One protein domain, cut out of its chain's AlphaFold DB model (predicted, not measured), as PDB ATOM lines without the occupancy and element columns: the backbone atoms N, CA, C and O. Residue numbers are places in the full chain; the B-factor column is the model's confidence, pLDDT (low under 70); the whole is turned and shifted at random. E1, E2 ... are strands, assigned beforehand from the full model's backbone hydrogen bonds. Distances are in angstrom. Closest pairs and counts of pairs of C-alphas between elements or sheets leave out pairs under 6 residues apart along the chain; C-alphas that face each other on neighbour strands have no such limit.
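Overview. This is residues 152 to 258 of the 474 residues of an uncharacterized protein of Drechmeria coniospora (UniProt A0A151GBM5). With little regular structure, this is a rounded body of long loops around a small sheet, E1, E2 and E4, near the middle; the pair E3 and E5 lies far out. The 107 printed residues include five named strands, E1 to E5, with 17 residues, and no named helix: all strand. Both sheets, E1 - E2 - E4 and E3 - E5, are antiparallel. The whole is compact, radius of gyration of the C-alphas 12.8 A, spanning 33 by 32 by 26 A.

Arrangement. E1, residues 175 to 178, and E2, residues 207 to 210, form a hairpin; N 208 and O 177, 2.8 A, are within hydrogen-bond range. So are N 209 and O 236, 2.8 A, between E2 and E4, residues 236 to 238, and N 218 and O 256, 2.9 A, between E3, residues 217 to 219, and E5, residues 255 to 257.

Along the chain. E1 begins at C-alpha 175 (160.250, 116.689, 133.148) and measures 10.1 A, E2 9.2 A. E5 ends at C-alpha 257 (145.593, 107.271, 143.747).

Size, cuts and confidence. The farthest C-alphas, Arg 198 and Ser 250, are 34.9 A apart. Links E1 to E2, E3 to E4 and E4 to E5 are long. The printed part has no cut; no printed residue is under pLDDT 70.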
ATOM      1  N   LYS A 152     170.492 108.440 144.400       98.44
ATOM      2  CA  LYS A 152     171.249 109.419 143.600       98.44
ATOM      3  C   LYS A 152     170.376 109.987 142.486       98.44
ATOM      4  O   LYS A 152     169.593 109.257 141.897       98.44
ATOM      5  N   CYS A 153     170.579 111.240 142.096       98.12
ATOM      6  CA  CYS A 153     169.755 111.878 141.057       98.12
ATOM      7  C   CYS A 153     169.826 111.209 139.673       98.12
ATOM      8  O   CYS A 153     168.871 111.267 138.903       98.12
ATOM      9  N   ALA A 154     170.942 110.542 139.370       95.75
ATOM     10  CA  ALA A 154     171.112 109.761 138.144       95.75
ATOM     11  C   ALA A 154     170.357 108.411 138.153       95.75
ATOM     12  O   ALA A 154     170.335 107.726 137.134       95.75
ATOM     13  N   GLU A 155     169.774 108.007 139.285       97.62
ATOM     14  CA  GLU A 155     168.978 106.787 139.438       97.62
ATOM     15  C   GLU A 155     167.486 107.144 139.445       97.62
ATOM     16  O   GLU A 155     167.034 107.985 140.222       97.62
ATOM     17  N   PHE A 156     166.708 106.514 138.562       98.31
ATOM     18  CA  PHE A 156     165.268 106.745 138.487       98.31
ATOM     19  C   PHE A 156     164.521 105.861 139.514       98.31
ATOM     20  O   PHE A 156     164.734 104.647 139.521       98.31
ATOM     21  N   PRO A 157     163.638 106.420 140.369       97.50
ATOM     22  CA  PRO A 157     163.116 105.745 141.565       97.50
ATOM     23  C   PRO A 157     161.932 104.781 141.299       97.50
ATOM     24  O   PRO A 157     160.899 104.850 141.974       97.50
ATOM     25  N   SER A 158     162.059 103.870 140.326       97.25
ATOM     26  CA  SER A 158     161.006 102.903 139.940       97.25
ATOM     27  C   SER A 158     160.518 102.005 141.085       97.25
ATOM     28  O   SER A 158     159.375 101.548 141.080       97.25
ATOM     29  N   GLN A 159     161.366 101.758 142.087       96.56
ATOM     30  CA  GLN A 159     161.058 100.946 143.268       96.56
ATOM     31  C   GLN A 159     160.072 101.614 144.249       96.56
ATOM     32  O   GLN A 159     159.616 100.959 145.181       96.56
ATOM     33  N   PHE A 160     159.728 102.889 144.029       97.69
ATOM     34  CA  PHE A 160     158.755 103.661 144.816       97.69
ATOM     35  C   PHE A 160     157.499 104.031 143.999       97.69
ATOM     36  O   PHE A 160     156.863 105.062 144.227       97.69
ATOM     37  N   GLY A 161     157.167 103.225 142.987       97.06
ATOM     38  CA  GLY A 161     155.977 103.387 142.151       97.06
ATOM     39  C   GLY A 161     156.077 104.433 141.033       97.06
ATOM     40  O   GLY A 161     155.099 104.633 140.309       97.06
ATOM     41  N   ALA A 162     157.226 105.096 140.867       98.06
ATOM     42  CA  ALA A 162     157.459 105.982 139.731       98.06
ATOM     43  C   ALA A 162     157.560 105.176 138.422       98.06
ATOM     44  O   ALA A 162     158.110 104.078 138.395       98.06
ATOM     45  N   VAL A 163     157.043 105.727 137.323       98.06
ATOM     46  CA  VAL A 163     157.059 105.088 135.996       98.06
ATOM     47  C   VAL A 163     157.986 105.867 135.070       98.06
ATOM     48  O   VAL A 163     157.805 107.072 134.888       98.06
ATOM     49  N   ALA A 164     158.969 105.180 134.487       97.94
ATOM     50  CA  ALA A 164     159.936 105.778 133.574       97.94
ATOM     51  C   ALA A 164     159.304 106.089 132.204       97.94
ATOM     52  O   ALA A 164     158.605 105.259 131.618       97.94
ATOM     53  N   LEU A 165     159.564 107.289 131.680       97.75
ATOM     54  CA  LEU A 165     159.126 107.758 130.362       97.75
ATOM     55  C   LEU A 165     160.316 107.835 129.386       97.75
ATOM     56  O   LEU A 165     160.642 108.894 128.848       97.75
ATOM     57  N   ASP A 166     161.006 106.713 129.175       97.12
ATOM     58  CA  ASP A 166     162.326 106.679 128.519       97.12
ATOM     59  C   ASP A 166     162.371 107.287 127.108       97.12
ATOM     60  O   ASP A 166     163.397 107.836 126.700       97.12
ATOM     61  N   TRP A 167     161.255 107.265 126.368       96.81
ATOM     62  CA  TRP A 167     161.164 107.861 125.026       96.81
ATOM     63  C   TRP A 167     161.352 109.383 125.007       96.81
ATOM     64  O   TRP A 167     161.639 109.938 123.949       96.81
ATOM     65  N   LEU A 168     161.215 110.065 126.150       96.81
ATOM     66  CA  LEU A 168     161.492 111.498 126.265       96.81
ATOM     67  C   LEU A 168     162.997 111.807 126.201       96.81
ATOM     68  O   LEU A 168     163.378 112.945 125.920       96.81
ATOM     69  N   GLY A 169     163.859 110.814 126.456       96.56
ATOM     70  CA  GLY A 169     165.313 110.979 126.491       96.56
ATOM     71  C   GLY A 169     165.833 111.740 127.716       96.56
ATOM     72  O   GLY A 169     166.954 112.231 127.682       96.56
ATOM     73  N   LEU A 170     165.030 111.852 128.782       97.25
ATOM     74  CA  LEU A 170     165.356 112.592 130.014       97.25
ATOM     75  C   LEU A 170     165.860 111.689 131.159       97.25
ATOM     76  O   LEU A 170     165.944 112.138 132.298       97.25
ATOM     77  N   GLY A 171     166.166 110.413 130.889       96.56
ATOM     78  CA  GLY A 171     166.551 109.428 131.914       96.56
ATOM     79  C   GLY A 171     165.371 108.947 132.767       96.56
ATOM     80  O   GLY A 171     165.446 108.973 133.990       96.56
ATOM     81  N   GLY A 172     164.254 108.588 132.127       97.56
ATOM     82  CA  GLY A 172     163.013 108.140 132.777       97.56
ATOM     83  C   GLY A 172     162.117 109.263 133.324       97.56
ATOM     84  O   GLY A 172     160.905 109.085 133.425       97.56
ATOM     85  N   TRP A 173     162.672 110.438 133.625       98.56
ATOM     86  CA  TRP A 173     161.931 111.591 134.149       98.56
ATOM     87  C   TRP A 173     160.905 112.150 133.142       98.56
ATOM     88  O   TRP A 173     161.174 112.239 131.945       98.56
ATOM     89  N   SER A 174     159.724 112.557 133.625       98.31
ATOM     90  CA  SER A 174     158.681 113.218 132.821       98.31
ATOM     91  C   SER A 174     158.983 114.689 132.539       98.31
ATOM     92  O   SER A 174     158.451 115.263 131.592       98.31
ATOM     93  N   GLY A 175     159.859 115.303 133.331       98.25
ATOM     94  CA  GLY A 175     160.250 116.689 133.148       98.25
ATOM     95  C   GLY A 175     161.413 117.086 134.045       98.25
ATOM     96  O   GLY A 175     161.572 116.550 135.139       98.25
ATOM     97  N   LEU A 176     162.220 118.039 133.583       98.69
ATOM     98  CA  LEU A 176     163.342 118.604 134.333       98.69
ATOM     99  C   LEU A 176     163.159 120.118 134.431       98.69
ATOM    100  O   LEU A 176     162.937 120.778 133.415       98.69
ATOM    101  N   GLN A 177     163.270 120.676 135.634       98.56
ATOM    102  CA  GLN A 177     163.245 122.123 135.862       98.56
ATOM    103  C   GLN A 177     164.455 122.505 136.721       98.56
ATOM    104  O   GLN A 177     164.494 122.223 137.918       98.56
ATOM    105  N   HIS A 178     165.468 123.119 136.114       98.38
ATOM    106  CA  HIS A 178     166.684 123.545 136.804       98.38
ATOM    107  C   HIS A 178     166.411 124.823 137.599       98.38
ATOM    108  O   HIS A 178     165.978 125.832 137.036       98.38
ATOM    109  N   VAL A 179     166.669 124.762 138.905       97.94
ATOM    110  CA  VAL A 179     166.282 125.742 139.927       97.94
ATOM    111  C   VAL A 179     167.459 126.044 140.882       97.94
ATOM    112  O   VAL A 179     167.375 125.783 142.081       97.94
ATOM    113  N   PRO A 180     168.576 126.622 140.392       96.06
ATOM    114  CA  PRO A 180     169.803 126.886 141.167       96.06
ATOM    115  C   PRO A 180     169.622 127.721 142.447       96.06
ATOM    116  O   PRO A 180     170.496 127.702 143.306       96.06
ATOM    117  N   GLY A 181     168.515 128.460 142.581       91.62
ATOM    118  CA  GLY A 181     168.179 129.239 143.779       91.62
ATOM    119  C   GLY A 181     167.196 128.568 144.749       91.62
ATOM    120  O   GLY A 181     166.747 129.234 145.678       91.62
ATOM    121  N   TYR A 182     166.807 127.308 144.526       96.88
ATOM    122  CA  TYR A 182     165.834 126.614 145.375       96.88
ATOM    123  C   TYR A 182     166.460 126.029 146.650       96.88
ATOM    124  O   TYR A 182     167.507 125.380 146.617       96.88
ATOM    125  N   THR A 183     165.746 126.199 147.760       93.56
ATOM    126  CA  THR A 183     165.911 125.520 149.049       93.56
ATOM    127  C   THR A 183     164.524 125.161 149.601       93.56
ATOM    128  O   THR A 183     163.509 125.637 149.092       93.56
ATOM    129  N   SER A 184     164.446 124.364 150.674       88.94
ATOM    130  CA  SER A 184     163.171 124.058 151.354       88.94
ATOM    131  C   SER A 184     162.396 125.304 151.805       88.94
ATOM    132  O   SER A 184     161.168 125.283 151.838       88.94
ATOM    133  N   GLU A 185     163.111 126.389 152.112       91.56
ATOM    134  CA  GLU A 185     162.556 127.653 152.608       91.56
ATOM    135  C   GLU A 185     162.180 128.634 151.484       91.56
ATOM    136  O   GLU A 185     161.671 129.726 151.747       91.56
ATOM    137  N   THR A 186     162.447 128.289 150.218       94.00
ATOM    138  CA  THR A 186     162.108 129.139 149.075       94.00
ATOM    139  C   THR A 186     160.591 129.298 148.953       94.00
ATOM    140  O   THR A 186     159.847 128.324 148.901       94.00
ATOM    141  N   THR A 187     160.119 130.542 148.848       92.19
ATOM    142  CA  THR A 187     158.694 130.871 148.653       92.19
ATOM    143  C   THR A 187     158.350 131.230 147.203       92.19
ATOM    144  O   THR A 187     157.221 131.008 146.771       92.19
ATOM    145  N   SER A 188     159.326 131.732 146.440       94.69
ATOM    146  CA  SER A 188     159.242 132.073 145.013       94.69
ATOM    147  C   SER A 188     160.519 131.614 144.309       94.69
ATOM    148  O   SER A 188     161.616 131.880 144.802       94.69
ATOM    149  N   ILE A 189     160.396 130.916 143.179       96.25
ATOM    150  CA  ILE A 189     161.538 130.492 142.362       96.25
ATOM    151  C   ILE A 189     161.726 131.487 141.210       96.25
ATOM    152  O   ILE A 189     160.986 131.475 140.230       96.25
ATOM    153  N   GLU A 190     162.739 132.346 141.331       95.81
ATOM    154  CA  GLU A 190     163.003 133.448 140.389       95.81
ATOM    155  C   GLU A 190     163.608 133.004 139.047       95.81
ATOM    156  O   GLU A 190     163.423 133.668 138.025       95.81
ATOM    157  N   TYR A 191     164.345 131.889 139.036       96.56
ATOM    158  CA  TYR A 191     164.948 131.329 137.829       96.56
ATOM    159  C   TYR A 191     164.604 129.851 137.693       96.56
ATOM    160  O   TYR A 191     164.952 129.036 138.550       96.56
ATOM    161  N   ILE A 192     163.964 129.528 136.573       97.69
ATOM    162  CA  ILE A 192     163.621 128.175 136.153       97.69
ATOM    163  C   ILE A 192     164.081 128.025 134.706       97.69
ATOM    164  O   ILE A 192     163.718 128.831 133.848       97.69
ATOM    165  N   ARG A 193     164.850 126.973 134.422       97.25
ATOM    166  CA  ARG A 193     165.106 126.517 133.051       97.25
ATOM    167  C   ARG A 193     164.533 125.119 132.882       97.25
ATOM    168  O   ARG A 193     164.964 124.204 133.575       97.25
ATOM    169  N   THR A 194     163.610 124.940 131.945       97.25
ATOM    170  CA  THR A 194     163.176 123.601 131.528       97.25
ATOM    171  C   THR A 194     164.343 122.882 130.851       97.25
ATOM    172  O   THR A 194     164.964 123.441 129.944       97.25
ATOM    173  N   GLY A 195     164.664 121.675 131.312       96.69
ATOM    174  CA  GLY A 195     165.681 120.828 130.697       96.69
ATOM    175  C   GLY A 195     165.131 120.071 129.488       96.69
ATOM    176  O   GLY A 195     163.953 119.706 129.473       96.69
ATOM    177  N   THR A 196     165.963 119.827 128.473       95.31
ATOM    178  CA  THR A 196     165.569 119.082 127.267       95.31
ATOM    179  C   THR A 196     166.565 117.982 126.906       95.31
ATOM    180  O   THR A 196     167.778 118.115 127.069       95.31
ATOM    181  N   SER A 197     166.064 116.896 126.318       93.44
ATOM    182  CA  SER A 197     166.905 115.806 125.811       93.44
ATOM    183  C   SER A 197     167.749 116.205 124.594       93.44
ATOM    184  O   SER A 197     168.742 115.544 124.300       93.44
ATOM    185  N   ARG A 198     167.414 117.311 123.907       92.06
ATOM    186  CA  ARG A 198     168.246 117.878 122.829       92.06
ATOM    187  C   ARG A 198     169.516 118.534 123.366       92.06
ATOM    188  O   ARG A 198     170.542 118.477 122.697       92.06
ATOM    189  N   ASP A 199     169.432 119.122 124.556       93.81
ATOM    190  CA  ASP A 199     170.552 119.772 125.243       93.81
ATOM    191  C   ASP A 199     171.389 118.770 126.066       93.81
ATOM    192  O   ASP A 199     172.434 119.127 126.609       93.81
ATOM    193  N   GLY A 200     170.960 117.502 126.132       94.06
ATOM    194  CA  GLY A 200     171.596 116.454 126.933       94.06
ATOM    195  C   GLY A 200     171.284 116.547 128.429       94.06
ATOM    196  O   GLY A 200     172.041 116.017 129.244       94.06
ATOM    197  N   ASP A 201     170.197 117.231 128.802       96.81
ATOM    198  CA  ASP A 201     169.840 117.441 130.202       96.81
ATOM    199  C   ASP A 201     169.435 116.145 130.914       96.81
ATOM    200  O   ASP A 201     168.828 115.235 130.349       96.81
ATOM    201  N   SER A 202     169.751 116.095 132.205       96.44
ATOM    202  CA  SER A 202     169.441 114.985 133.106       96.44
ATOM    203  C   SER A 202     169.128 115.506 134.509       96.44
ATOM    204  O   SER A 202     169.420 116.664 134.840       96.44
ATOM    205  N   CYS A 203     168.535 114.652 135.349       98.25
ATOM    206  CA  CYS A 203     168.334 114.957 136.762       98.25
ATOM    207  C   CYS A 203     169.697 115.122 137.458       98.25
ATOM    208  O   CYS A 203     170.426 114.162 137.705       98.25
ATOM    209  N   SER A 204     170.052 116.376 137.721       97.38
ATOM    210  CA  SER A 204     171.368 116.835 138.173       97.38
ATOM    211  C   SER A 204     171.204 117.836 139.322       97.38
ATOM    212  O   SER A 204     170.093 118.348 139.499       97.38
ATOM    213  N   PRO A 205     172.249 118.120 140.124       98.44
ATOM    214  CA  PRO A 205     172.148 119.035 141.261       98.44
ATOM    215  C   PRO A 205     171.421 120.340 140.935       98.44
ATOM    216  O   PRO A 205     171.625 120.939 139.878       98.44
ATOM    217  N   TYR A 206     170.569 120.769 141.863       98.06
ATOM    218  CA  TYR A 206     169.661 121.909 141.733       98.06
ATOM    219  C   TYR A 206     168.585 121.759 140.643       98.06
ATOM    220  O   TYR A 206     168.242 122.726 139.960       98.06
ATOM    221  N   THR A 207     168.022 120.560 140.482       98.69
ATOM    222  CA  THR A 207     166.955 120.282 139.504       98.69
ATOM    223  C   THR A 207     165.737 119.673 140.185       98.69
ATOM    224  O   THR A 207     165.868 118.759 140.994       98.69
ATOM    225  N   MET A 208     164.542 120.149 139.834       98.62
ATOM    226  CA  MET A 208     163.287 119.451 140.109       98.62
ATOM    227  C   MET A 208     163.087 118.393 139.029       98.62
ATOM    228  O   MET A 208     162.951 118.712 137.846       98.62
ATOM    229  N   CYS A 209     163.117 117.135 139.445       98.62
ATOM    230  CA  CYS A 209     163.040 115.968 138.587       98.62
ATOM    231  C   CYS A 209     161.626 115.390 138.686       98.62
ATOM    232  O   CYS A 209     161.266 114.693 139.642       98.62
ATOM    233  N   SER A 210     160.785 115.762 137.723       98.62
ATOM    234  CA  SER A 210     159.394 115.327 137.640       98.62
ATOM    235  C   SER A 210     159.291 113.911 137.098       98.62
ATOM    236  O   SER A 210     160.020 113.528 136.187       98.62
ATOM    237  N   TYR A 211     158.382 113.129 137.674       98.62
ATOM    238  CA  TYR A 211     158.178 111.717 137.365       98.62
ATOM    239  C   TYR A 211     156.700 111.418 137.091       98.62
ATOM    240  O   TYR A 211     155.796 112.099 137.589       98.62
ATOM    241  N   ALA A 212     156.453 110.357 136.321       98.25
ATOM    242  CA  ALA A 212     155.120 109.810 136.130       98.25
ATOM    243  C   ALA A 212     154.762 108.782 137.214       98.25
ATOM    244  O   ALA A 212     155.622 108.184 137.854       98.25
ATOM    245  N   CYS A 213     153.461 108.562 137.370       97.94
ATOM    246  CA  CYS A 213     152.862 107.495 138.167       97.94
ATOM    247  C   CYS A 213     151.993 106.639 137.230       97.94
ATOM    248  O   CYS A 213     151.622 107.133 136.158       97.94
ATOM    249  N   PRO A 214     151.642 105.392 137.596       96.62
ATOM    250  CA  PRO A 214     150.805 104.545 136.748       96.62
ATOM    251  C   PRO A 214     149.413 105.161 136.507       96.62
ATOM    252  O   PRO A 214     148.970 106.013 137.286       96.62
ATOM    253  N   PRO A 215     148.680 104.723 135.468       94.94
ATOM    254  CA  PRO A 215     147.324 105.198 135.204       94.94
ATOM    255  C   PRO A 215     146.407 105.093 136.431       94.94
ATOM    256  O   PRO A 215     146.450 104.125 137.188       94.94
ATOM    257  N   GLY A 216     145.593 106.125 136.657       94.31
ATOM    258  CA  GLY A 216     144.808 106.290 137.882       94.31
ATOM    259  C   GLY A 216     145.571 106.912 139.064       94.31
ATOM    260  O   GLY A 216     144.925 107.357 140.008       94.31
ATOM    261  N   TYR A 217     146.902 107.051 139.010       96.25
ATOM    262  CA  TYR A 217     147.726 107.667 140.061       96.25
ATOM    263  C   TYR A 217     148.384 108.982 139.607       96.25
ATOM    264  O   TYR A 217     148.681 109.206 138.432       96.25
ATOM    265  N   GLN A 218     148.648 109.869 140.560       95.38
ATOM    266  CA  GLN A 218     149.386 111.123 140.379       95.38
ATOM    267  C   GLN A 218     150.590 111.186 141.314       95.38
ATOM    268  O   GLN A 218     150.608 110.532 142.358       95.38
ATOM    269  N   LYS A 219     151.583 111.994 140.926       96.69
ATOM    270  CA  LYS A 219     152.723 112.341 141.780       96.69
ATOM    271  C   LYS A 219     152.230 113.002 143.073       96.69
ATOM    272  O   LYS A 219     151.178 113.631 143.072       96.69
ATOM    273  N   THR A 220     152.993 112.880 144.152       97.44
ATOM    274  CA  THR A 220     152.733 113.536 145.449       97.44
ATOM    275  C   THR A 220     153.684 114.698 145.733       97.44
ATOM    276  O   THR A 220     153.412 115.494 146.633       97.44
ATOM    277  N   GLN A 221     154.801 114.775 145.001       98.38
ATOM    278  CA  GLN A 221     155.903 115.691 145.277       98.38
ATOM    279  C   GLN A 221     155.846 116.935 144.389       98.38
ATOM    280  O   GLN A 221     155.934 116.874 143.161       98.38
ATOM    281  N   TRP A 222     155.692 118.072 145.057       96.88
ATOM    282  CA  TRP A 222     155.927 119.426 144.566       96.88
ATOM    283  C   TRP A 222     156.325 120.313 145.756       96.88
ATOM    284  O   TRP A 222     155.917 120.009 146.882       96.88
ATOM    285  N   PRO A 223     157.143 121.360 145.574       95.75
ATOM    286  CA  PRO A 223     157.447 122.303 146.646       95.75
ATOM    287  C   PRO A 223     156.238 123.195 146.967       95.75
ATOM    288  O   PRO A 223     155.302 123.322 146.176       95.75
ATOM    289  N   MET A 224     156.266 123.867 148.122       92.19
ATOM    290  CA  MET A 224     155.333 124.975 148.392       92.19
ATOM    291  C   MET A 224     155.626 126.203 147.516       92.19
ATOM    292  O   MET A 224     154.711 126.967 147.209       92.19
ATOM    293  N   ALA A 225     156.887 126.373 147.110       93.25
ATOM    294  CA  ALA A 225     157.322 127.392 146.165       93.25
ATOM    295  C   ALA A 225     156.622 127.247 144.805       93.25
ATOM    296  O   ALA A 225     156.399 126.138 144.319       93.25
ATOM    297  N   GLN A 226     156.354 128.373 144.149       93.25
ATOM    298  CA  GLN A 226     155.967 128.416 142.735       93.25
ATOM    299  C   GLN A 226     156.966 129.288 141.978       93.25
ATOM    300  O   GLN A 226     157.737 130.026 142.596       93.25
ATOM    301  N   GLY A 227     156.987 129.196 140.650       95.44
ATOM    302  CA  GLY A 227     157.787 130.114 139.852       95.44
ATOM    303  C   GLY A 227     157.308 131.557 140.002       95.44
ATOM    304  O   GLY A 227     156.111 131.811 140.168       95.44
ATOM    305  N   ALA A 228     158.235 132.511 139.933       94.44
ATOM    306  CA  ALA A 228     157.948 133.937 140.103       94.44
ATOM    307  C   ALA A 228     156.960 134.502 139.059       94.44
ATOM    308  O   ALA A 228     156.386 135.576 139.253       94.44
ATOM    309  N   ARG A 229     156.726 133.789 137.948       93.00
ATOM    310  CA  ARG A 229     155.744 134.131 136.903       93.00
ATOM    311  C   ARG A 229     154.522 133.209 136.939       93.00
ATOM    312  O   ARG A 229     153.693 133.259 136.030       93.00
ATOM    313  N   ASN A 230     154.343 132.470 138.034       90.69
ATOM    314  CA  ASN A 230     153.367 131.399 138.233       90.69
ATOM    315  C   ASN A 230     153.646 130.149 137.378       90.69
ATOM    316  O   ASN A 230     152.711 129.445 137.010       90.69
ATOM    317  N   GLU A 231     154.903 129.845 137.058       95.25
ATOM    318  CA  GLU A 231     155.270 128.519 136.552       95.25
ATOM    319  C   GLU A 231     154.936 127.452 137.613       95.25
ATOM    320  O   GLU A 231     155.255 127.639 138.796       95.25
ATOM    321  N   SER A 232     154.303 126.335 137.227       95.19
ATOM    322  CA  SER A 232     154.183 125.201 138.149       95.19
ATOM    323  C   SER A 232     155.527 124.486 138.315       95.19
ATOM    324  O   SER A 232     156.395 124.532 137.444       95.19
ATOM    325  N   ILE A 233     155.723 123.866 139.479       96.88
ATOM    326  CA  ILE A 233     156.977 123.216 139.873       96.88
ATOM    327  C   ILE A 233     156.623 121.898 140.543       96.88
ATOM    328  O   ILE A 233     155.798 121.886 141.454       96.88
ATOM    329  N   GLY A 234     157.231 120.795 140.118       97.06
ATOM    330  CA  GLY A 234     156.917 119.478 140.668       97.06
ATOM    331  C   GLY A 234     157.992 118.436 140.401       97.06
ATOM    332  O   GLY A 234     158.799 118.581 139.484       97.06
ATOM    333  N   GLY A 235     157.968 117.359 141.184       98.12
ATOM    334  CA  GLY A 235     158.980 116.306 141.171       98.12
ATOM    335  C   GLY A 235     159.729 116.180 142.494       98.12
ATOM    336  O   GLY A 235     159.394 116.836 143.475       98.12
ATOM    337  N   LEU A 236     160.745 115.320 142.507       98.75
ATOM    338  CA  LEU A 236     161.742 115.263 143.577       98.75
ATOM    339  C   LEU A 236     162.796 116.350 143.346       98.75
ATOM    340  O   LEU A 236     163.102 116.670 142.199       98.75
ATOM    341  N   PHE A 237     163.383 116.894 144.409       98.75
ATOM    342  CA  PHE A 237     164.504 117.823 144.272       98.75
ATOM    343  C   PHE A 237     165.823 117.055 144.272       98.75
ATOM    344  O   PHE A 237     166.083 116.279 145.186       98.75
ATOM    345  N   CYS A 238     166.662 117.278 143.266       98.69
ATOM    346  CA  CYS A 238     168.057 116.870 143.303       98.69
ATOM    347  C   CYS A 238     168.883 117.940 144.025       98.69
ATOM    348  O   CYS A 238     169.050 119.048 143.505       98.69
ATOM    349  N   ASN A 239     169.403 117.616 145.205       98.12
ATOM    350  CA  ASN A 239     170.166 118.552 146.026       98.12
ATOM    351  C   ASN A 239     171.618 118.751 145.541       98.12
ATOM    352  O   ASN A 239     172.060 118.155 144.556       98.12
ATOM    353  N   SER A 240     172.366 119.617 146.235       97.62
ATOM    354  CA  SER A 240     173.775 119.926 145.934       97.62
ATOM    355  C   SER A 240     174.688 118.701 145.941       97.62
ATOM    356  O   SER A 240     175.675 118.667 145.209       97.62
ATOM    357  N   ASP A 241     174.342 117.701 146.748       97.94
ATOM    358  CA  ASP A 241     175.171 116.528 147.016       97.94
ATOM    359  C   ASP A 241     174.898 115.400 146.002       97.94
ATOM    360  O   ASP A 241     175.542 114.350 146.032       97.94
ATOM    361  N   GLY A 242     173.964 115.622 145.066       98.25
ATOM    362  CA  GLY A 242     173.606 114.675 144.014       98.25
ATOM    363  C   GLY A 242     172.625 113.589 144.458       98.25
ATOM    364  O   GLY A 242     172.571 112.530 143.822       98.25
ATOM    365  N   PHE A 243     171.839 113.847 145.508       98.62
ATOM    366  CA  PHE A 243     170.791 112.954 145.998       98.62
ATOM    367  C   PHE A 243     169.388 113.558 145.870       98.62
ATOM    368  O   PHE A 243     169.196 114.773 145.849       98.62
ATOM    369  N   LEU A 244     168.402 112.671 145.767       98.75
ATOM    370  CA  LEU A 244     166.989 113.006 145.644       98.75
ATOM    371  C   LEU A 244     166.349 113.261 147.017       98.75
ATOM    372  O   LEU A 244     166.541 112.499 147.970       98.75
ATOM    373  N   GLU A 245     165.515 114.295 147.084       98.44
ATOM    374  CA  GLU A 245     164.788 114.721 148.277       98.44
ATOM    375  C   GLU A 245     163.291 114.931 148.003       98.44
ATOM    376  O   GLU A 245     162.882 115.418 146.944       98.44
ATOM    377  N   LEU A 246     162.466 114.598 149.001       98.50
ATOM    378  CA  LEU A 246     161.040 114.927 149.031       98.50
ATOM    379  C   LEU A 246     160.842 116.444 149.110       98.50
ATOM    380  O   LEU A 246     161.187 117.070 150.112       98.50
ATOM    381  N   THR A 247     160.198 117.031 148.103       97.88
ATOM    382  CA  THR A 247     159.787 118.446 148.129       97.88
ATOM    383  C   THR A 247     158.541 118.679 148.987       97.88
ATOM    384  O   THR A 247     158.248 119.815 149.353       97.88
ATOM    385  N   ARG A 248     157.794 117.613 149.308       96.56
ATOM    386  CA  ARG A 248     156.611 117.629 150.177       96.56
ATOM    387  C   ARG A 248     156.747 116.558 151.274       96.56
ATOM    388  O   ARG A 248     156.039 115.554 151.224       96.56
ATOM    389  N   PRO A 249     157.603 116.756 152.301       95.06
ATOM    390  CA  PRO A 249     157.940 115.719 153.291       95.06
ATOM    391  C   PRO A 249     156.763 115.138 154.092       95.06
ATOM    392  O   PRO A 249     156.884 114.063 154.674       95.06
ATOM    393  N   SER A 250     155.607 115.812 154.118       94.88
ATOM    394  CA  SER A 250     154.368 115.275 154.699       94.88
ATOM    395  C   SER A 250     153.771 114.101 153.910       94.88
ATOM    396  O   SER A 250     152.882 113.423 154.418       94.88
ATOM    397  N   HIS A 251     154.237 113.860 152.682       96.06
ATOM    398  CA  HIS A 251     153.833 112.759 151.811       96.06
ATOM    399  C   HIS A 251     155.079 111.933 151.478       96.06
ATOM    400  O   HIS A 251     156.008 112.436 150.853       96.06
ATOM    401  N   THR A 252     155.114 110.677 151.932       97.38
ATOM    402  CA  THR A 252     156.312 109.816 151.855       97.38
ATOM    403  C   THR A 252     156.254 108.755 150.758       97.38
ATOM    404  O   THR A 252     157.296 108.221 150.400       97.38
ATOM    405  N   THR A 253     155.088 108.465 150.177       98.06
ATOM    406  CA  THR A 253     154.982 107.694 148.926       98.06
ATOM    407  C   THR A 253     155.079 108.647 147.735       98.06
ATOM    408  O   THR A 253     154.599 109.780 147.819       98.06
ATOM    409  N   LEU A 254     155.683 108.230 146.616       98.31
ATOM    410  CA  LEU A 254     155.815 109.101 145.434       98.31
ATOM    411  C   LEU A 254     154.513 109.237 144.640       98.31
ATOM    412  O   LEU A 254     154.289 110.271 144.007       98.31
ATOM    413  N   CYS A 255     153.656 108.219 144.681       97.75
ATOM    414  CA  CYS A 255     152.407 108.170 143.936       97.75
ATOM    415  C   CYS A 255     151.210 108.029 144.881       97.75
ATOM    416  O   CYS A 255     151.238 107.256 145.836       97.75
ATOM    417  N   GLN A 256     150.132 108.755 144.585       95.38
ATOM    418  CA  GLN A 256     148.840 108.635 145.260       95.38
ATOM    419  C   GLN A 256     147.739 108.363 144.234       95.38
ATOM    420  O   GLN A 256     147.791 108.855 143.102       95.38
ATOM    421  N   ARG A 257     146.735 107.571 144.617       94.44
ATOM    422  CA  ARG A 257     145.593 107.271 143.747       94.44
ATOM    423  C   ARG A 257     144.729 108.525 143.580       94.44
ATOM    424  O   ARG A 257     144.500 109.252 144.543       94.44
ATOM    425  N   GLY A 258     144.255 108.775 142.363       92.06
ATOM    426  CA  GLY A 258     143.222 109.777 142.105       92.06
ATOM    427  C   GLY A 258     141.889 109.392 142.745       92.06
ATOM    428  O   GLY A 258     141.672 108.238 143.121       92.06
TER     429      GLY A 258